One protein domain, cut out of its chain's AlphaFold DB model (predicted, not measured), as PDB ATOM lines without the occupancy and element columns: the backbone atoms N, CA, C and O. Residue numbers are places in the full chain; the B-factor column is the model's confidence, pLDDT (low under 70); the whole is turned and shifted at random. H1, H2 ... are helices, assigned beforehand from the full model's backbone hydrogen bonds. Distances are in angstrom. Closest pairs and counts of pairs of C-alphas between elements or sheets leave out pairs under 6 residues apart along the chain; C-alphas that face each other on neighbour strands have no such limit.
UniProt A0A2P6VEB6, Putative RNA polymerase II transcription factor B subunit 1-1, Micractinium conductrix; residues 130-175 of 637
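AT A GLANCE: This is residues 130 to 175 of the 637 residues of the protein "Putative RNA polymerase II transcription factor B subunit 1-1" of Micractinium conductrix (UniProt A0A2P6VEB6). Four short helices follow one another round a nearly closed loop: H1 and H2 make one side, the chain turns back after H2, and H3 and H4 make the other side, bringing H4 near H1. The printed part has 46 residues, with H1, H2, H3, H4 in that order, no named strand, and class all helix. It is compact, with a radius of gyration of the C-alphas of 10.5 A, and spans 31 by 19 by 15 A.

IN THESE COORDINATES: Find C-alpha 140 at (289.107, 303.934, 192.896); from there H2 runs 15.6 A to residue 151. Before it, H1 spans residues 130 to 138, 12.4 A. H3 spans residues 157 to 162, 8.4 A, and H4 residues 165 to 170, 8.2 A, ending at C-alpha 170 (278.946, 313.966, 202.857).

HOW THE PARTS SIT: H2 and H3 only just touch, with 3 pairs of C-alphas within 8 A, closest Val 150 and Glu 157, 6.3 A. H1 and H2 only just touch, with 3 such pairs, only at the corner, closest C-alphas Phe 136 and Lys 143, 5.2 A. H4 is close but not clearly touching H1, closest C-alphas Gln 131 and Val 168, 7.9 A. Every O i to N i+4 pair is within hydrogen-bond range in H1, H3 and H4; in H2, 7 of 8 are.

THE WHOLE: The C-alphas farthest apart, Ile 154 and Gly 175, are 31.5 A apart. The printed part has no cut, and the three links are tight. Look at residues 170 to 175 for pLDDT under 70.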
ATOM      1  N   LYS A 130     281.456 299.855 206.233       80.44
ATOM      2  CA  LYS A 130     280.511 299.948 205.108       80.44
ATOM      3  C   LYS A 130     280.647 301.262 204.332       80.44
ATOM      4  O   LYS A 130     280.644 301.242 203.107       80.44
ATOM      5  N   GLN A 131     280.803 302.390 205.028       79.25
ATOM      6  CA  GLN A 131     281.035 303.692 204.392       79.25
ATOM      7  C   GLN A 131     282.386 303.732 203.677       79.25
ATOM      8  O   GLN A 131     282.456 304.215 202.556       79.25
ATOM      9  N   ARG A 132     283.439 303.163 204.280       83.75
ATOM     10  CA  ARG A 132     284.753 303.016 203.637       83.75
ATOM     11  C   ARG A 132     284.649 302.222 202.338       83.75
ATOM     12  O   ARG A 132     285.126 302.688 201.312       83.75
ATOM     13  N   ALA A 133     283.968 301.074 202.358       83.81
ATOM     14  CA  ALA A 133     283.756 300.266 201.159       83.81
ATOM     15  C   ALA A 133     282.964 301.017 200.072       83.81
ATOM     16  O   ALA A 133     283.340 300.953 198.907       83.81
ATOM     17  N   ALA A 134     281.920 301.765 200.444       85.62
ATOM     18  CA  ALA A 134     281.146 302.574 199.501       85.62
ATOM     19  C   ALA A 134     281.976 303.718 198.891       85.62
ATOM     20  O   ALA A 134     281.921 303.937 197.685       85.62
ATOM     21  N   LEU A 135     282.789 304.406 199.701       86.12
ATOM     22  CA  LEU A 135     283.692 305.456 199.226       86.12
ATOM     23  C   LEU A 135     284.778 304.895 198.297       86.12
ATOM     24  O   LEU A 135     285.063 305.495 197.271       86.12
ATOM     25  N   PHE A 136     285.334 303.719 198.599       89.31
ATOM     26  CA  PHE A 136     286.308 303.054 197.725       89.31
ATOM     27  C   PHE A 136     285.704 302.488 196.435       89.31
ATOM     28  O   PHE A 136     286.431 302.295 195.465       89.31
ATOM     29  N   GLN A 137     284.403 302.184 196.420       85.75
ATOM     30  CA  GLN A 137     283.691 301.823 195.193       85.75
ATOM     31  C   GLN A 137     283.388 303.049 194.329       85.75
ATOM     32  O   GLN A 137     283.446 302.942 193.108       85.75
ATOM     33  N   ALA A 138     283.065 304.187 194.950       88.00
ATOM     34  CA  ALA A 138     282.831 305.438 194.239       88.00
ATOM     35  C   ALA A 138     284.130 305.994 193.632       88.00
ATOM     36  O   ALA A 138     284.145 306.342 192.455       88.00
ATOM     37  N   ASP A 139     285.216 305.997 194.412       89.00
ATOM     38  CA  ASP A 139     286.499 306.586 194.028       89.00
ATOM     39  C   ASP A 139     287.634 305.535 194.077       89.00
ATOM     40  O   ASP A 139     288.210 305.287 195.147       89.00
ATOM     41  N   PRO A 140     288.018 304.918 192.937       88.25
ATOM     42  CA  PRO A 140     289.107 303.934 192.896       88.25
ATOM     43  C   PRO A 140     290.477 304.557 193.212       88.25
ATOM     44  O   PRO A 140     291.304 303.920 193.871       88.25
ATOM     45  N   ASP A 141     290.690 305.820 192.835       89.44
ATOM     46  CA  ASP A 141     291.896 306.592 193.160       89.44
ATOM     47  C   ASP A 141     292.091 306.713 194.681       89.44
ATOM     48  O   ASP A 141     293.201 306.567 195.199       89.44
ATOM     49  N   LEU A 142     290.999 306.923 195.427       90.06
ATOM     50  CA  LEU A 142     291.036 307.035 196.887       90.06
ATOM     51  C   LEU A 142     291.463 305.713 197.536       90.06
ATOM     52  O   LEU A 142     292.186 305.716 198.536       90.06
ATOM     53  N   LYS A 143     291.043 304.584 196.956       89.81
ATOM     54  CA  LYS A 143     291.447 303.249 197.403       89.81
ATOM     55  C   LYS A 143     292.943 303.020 197.177       89.81
ATOM     56  O   LYS A 143     293.626 302.605 198.109       89.81
ATOM     57  N   GLN A 144     293.457 303.318 195.982       89.88
ATOM     58  CA  GLN A 144     294.891 303.188 195.681       89.88
ATOM     59  C   GLN A 144     295.744 304.078 196.596       89.88
ATOM     60  O   GLN A 144     296.799 303.670 197.090       89.88
ATOM     61  N   LEU A 145     295.264 305.285 196.894       91.19
ATOM     62  CA  LEU A 145     295.933 306.186 197.819       91.19
ATOM     63  C   LEU A 145     295.939 305.646 199.259       91.19
ATOM     64  O   LEU A 145     296.965 305.702 199.936       91.19
ATOM     65  N   HIS A 146     294.817 305.096 199.727       90.50
ATOM     66  CA  HIS A 146     294.742 304.458 201.043       90.50
ATOM     67  C   HIS A 146     295.732 303.289 201.154       90.50
ATOM     68  O   HIS A 146     296.477 303.209 202.129       90.50
ATOM     69  N   GLN A 147     295.802 302.434 200.133       90.00
ATOM     70  CA  GLN A 147     296.757 301.323 200.075       90.00
ATOM     71  C   GLN A 147     298.211 301.826 200.103       90.00
ATOM     72  O   GLN A 147     299.022 301.389 200.914       90.00
ATOM     73  N   SER A 148     298.543 302.818 199.278       88.19
ATOM     74  CA  SER A 148     299.924 303.305 199.161       88.19
ATOM     75  C   SER A 148     300.421 304.150 200.340       88.19
ATOM     76  O   SER A 148     301.634 304.241 200.532       88.19
ATOM     77  N   LEU A 149     299.532 304.782 201.118       89.38
ATOM     78  CA  LEU A 149     299.913 305.671 202.225       89.38
ATOM     79  C   LEU A 149     299.621 305.092 203.613       89.38
ATOM     80  O   LEU A 149     300.444 305.257 204.519       89.38
ATOM     81  N   VAL A 150     298.461 304.455 203.795       88.56
ATOM     82  CA  VAL A 150     298.003 303.953 205.101       88.56
ATOM     83  C   VAL A 150     298.483 302.526 205.329       88.56
ATOM     84  O   VAL A 150     299.082 302.260 206.368       88.56
ATOM     85  N   GLU A 151     298.308 301.624 204.358       85.56
ATOM     86  CA  GLU A 151     298.803 300.239 204.489       85.56
ATOM     87  C   GLU A 151     300.338 300.191 204.475       85.56
ATOM     88  O   GLU A 151     300.942 299.420 205.214       85.56
ATOM     89  N   ALA A 152     300.981 301.099 203.732       83.69
ATOM     90  CA  ALA A 152     302.428 301.313 203.794       83.69
ATOM     91  C   ALA A 152     302.914 301.930 205.126       83.69
ATOM     92  O   ALA A 152     304.115 302.097 205.336       83.69
ATOM     93  N   GLY A 153     302.003 302.318 206.024       84.69
ATOM     94  CA  GLY A 153     302.327 302.840 207.349       84.69
ATOM     95  C   GLY A 153     302.935 304.243 207.355       84.69
ATOM     96  O   GLY A 153     303.499 304.649 208.374       84.69
ATOM     97  N   ILE A 154     302.841 305.014 206.265       86.19
ATOM     98  CA  ILE A 154     303.350 306.394 206.200       86.19
ATOM     99  C   ILE A 154     302.405 307.326 206.973       86.19
ATOM    100  O   ILE A 154     302.871 308.117 207.802       86.19
ATOM    101  N   LEU A 155     301.091 307.165 206.784       86.19
ATOM    102  CA  LEU A 155     300.026 307.896 207.480       86.19
ATOM    103  C   LEU A 155     299.149 306.959 208.321       86.19
ATOM    104  O   LEU A 155     298.954 305.802 207.968       86.19
ATOM    105  N   GLY A 156     298.583 307.471 209.418       85.50
ATOM    106  CA  GLY A 156     297.562 306.748 210.187       85.50
ATOM    107  C   GLY A 156     296.154 306.890 209.590       85.50
ATOM    108  O   GLY A 156     295.861 307.891 208.934       85.50
ATOM    109  N   GLU A 157     295.249 305.944 209.879       84.31
ATOM    110  CA  GLU A 157     293.852 305.989 209.397       84.31
ATOM    111  C   GLU A 157     293.138 307.290 209.803       84.31
ATOM    112  O   GLU A 157     292.512 307.950 208.973       84.31
ATOM    113  N   ALA A 158     293.266 307.702 211.068       83.19
ATOM    114  CA  ALA A 158     292.646 308.931 211.563       83.19
ATOM    115  C   ALA A 158     293.172 310.181 210.837       83.19
ATOM    116  O   ALA A 158     292.433 311.132 210.600       83.19
ATOM    117  N   GLU A 159     294.442 310.180 210.440       83.56
ATOM    118  CA  GLU A 159     295.043 311.308 209.735       83.56
ATOM    119  C   GLU A 159     294.562 311.390 208.286       83.56
ATOM    120  O   GLU A 159     294.238 312.478 207.807       83.56
ATOM    121  N   PHE A 160     294.475 310.240 207.614       87.81
ATOM    122  CA  PHE A 160     293.989 310.130 206.243       87.81
ATOM    123  C   PHE A 160     292.532 310.598 206.116       87.81
ATOM    124  O   PHE A 160     292.191 311.365 205.213       87.81
ATOM    125  N   TRP A 161     291.667 310.181 207.047       87.25
ATOM    126  CA  TRP A 161     290.263 310.604 207.071       87.25
ATOM    127  C   TRP A 161     290.070 312.005 207.658       87.25
ATOM    128  O   TRP A 161     289.114 312.694 207.300       87.25
ATOM    129  N   GLY A 162     290.988 312.480 208.503       83.19
ATOM    130  CA  GLY A 162     290.989 313.851 209.017       83.19
ATOM    131  C   GLY A 162     291.080 314.905 207.908       83.19
ATOM    132  O   GLY A 162     290.369 315.903 207.950       83.19
ATOM    133  N   ALA A 163     291.868 314.655 206.858       80.44
ATOM    134  CA  ALA A 163     291.964 315.559 205.706       80.44
ATOM    135  C   ALA A 163     290.706 315.570 204.809       80.44
ATOM    136  O   ALA A 163     290.561 316.452 203.956       80.44
ATOM    137  N   ARG A 164     289.802 314.593 204.986       80.44
ATOM    138  CA  ARG A 164     288.627 314.346 204.132       80.44
ATOM    139  C   ARG A 164     287.334 314.220 204.937       80.44
ATOM    140  O   ARG A 164     286.435 313.474 204.555       80.44
ATOM    141  N   GLN A 165     287.216 314.970 206.034       78.94
ATOM    142  CA  GLN A 165     286.008 314.961 206.867       78.94
ATOM    143  C   GLN A 165     284.745 315.299 206.071       78.94
ATOM    144  O   GLN A 165     283.701 314.719 206.339       78.94
ATOM    145  N   GLU A 166     284.834 316.132 205.033       75.69
ATOM    146  CA  GLU A 166     283.687 316.420 204.164       75.69
ATOM    147  C   GLU A 166     283.217 315.206 203.352       75.69
ATOM    148  O   GLU A 166     282.021 315.060 203.132       75.69
ATOM    149  N   LEU A 167     284.105 314.279 202.976       75.19
ATOM    150  CA  LEU A 167     283.701 313.020 202.336       75.19
ATOM    151  C   LEU A 167     283.116 312.033 203.340       75.19
ATOM    152  O   LEU A 167     282.299 311.203 202.975       75.19
ATOM    153  N   VAL A 168     283.500 312.105 204.610       74.38
ATOM    154  CA  VAL A 168     282.908 311.261 205.660       74.38
ATOM    155  C   VAL A 168     281.536 311.806 206.061       74.38
ATOM    156  O   VAL A 168     280.574 311.052 206.200       74.38
ATOM    157  N   ARG A 169     281.425 313.132 206.178       70.44
ATOM    158  CA  ARG A 169     280.194 313.861 206.498       70.44
ATOM    159  C   ARG A 169     279.200 313.830 205.335       70.44
ATOM    160  O   ARG A 169     278.010 313.627 205.553       70.44
ATOM    161  N   GLY A 170     279.701 313.982 204.111       56.22
ATOM    162  CA  GLY A 170     278.946 313.966 202.857       56.22
ATOM    163  C   GLY A 170     278.786 312.580 202.230       56.22
ATOM    164  O   GLY A 170     277.813 312.361 201.522       56.22
ATOM    165  N   GLY A 171     279.660 311.615 202.539       47.97
ATOM    166  CA  GLY A 171     279.587 310.199 202.132       47.97
ATOM    167  C   GLY A 171     278.437 309.431 202.784       47.97
ATOM    168  O   GLY A 171     278.090 308.328 202.369       47.97
ATOM    169  N   GLY A 172     277.716 310.086 203.694       47.25
ATOM    170  CA  GLY A 172     276.273 309.921 203.815       47.25
ATOM    171  C   GLY A 172     275.510 310.450 202.588       47.25
ATOM    172  O   GLY A 172     274.449 311.044 202.758       47.25
ATOM    173  N   GLY A 173     276.002 310.226 201.364       43.09
ATOM    174  CA  GLY A 173     275.388 310.676 200.107       43.09
ATOM    175  C   GLY A 173     274.086 309.933 199.794       43.09
ATOM    176  O   GLY A 173     273.266 310.402 199.013       43.09
ATOM    177  N   GLY A 174     273.843 308.814 200.486       43.62
ATOM    178  CA  GLY A 174     272.511 308.227 200.652       43.62
ATOM    179  C   GLY A 174     271.796 308.691 201.925       43.62
ATOM    180  O   GLY A 174     270.577 308.675 201.977       43.62
ATOM    181  N   GLY A 175     272.529 309.147 202.940       44.47
ATOM    182  CA  GLY A 175     272.049 309.579 204.256       44.47
ATOM    183  C   GLY A 175     271.261 310.890 204.257       44.47
ATOM    184  O   GLY A 175     270.293 310.997 204.998       44.47
TER     185      GLY A 175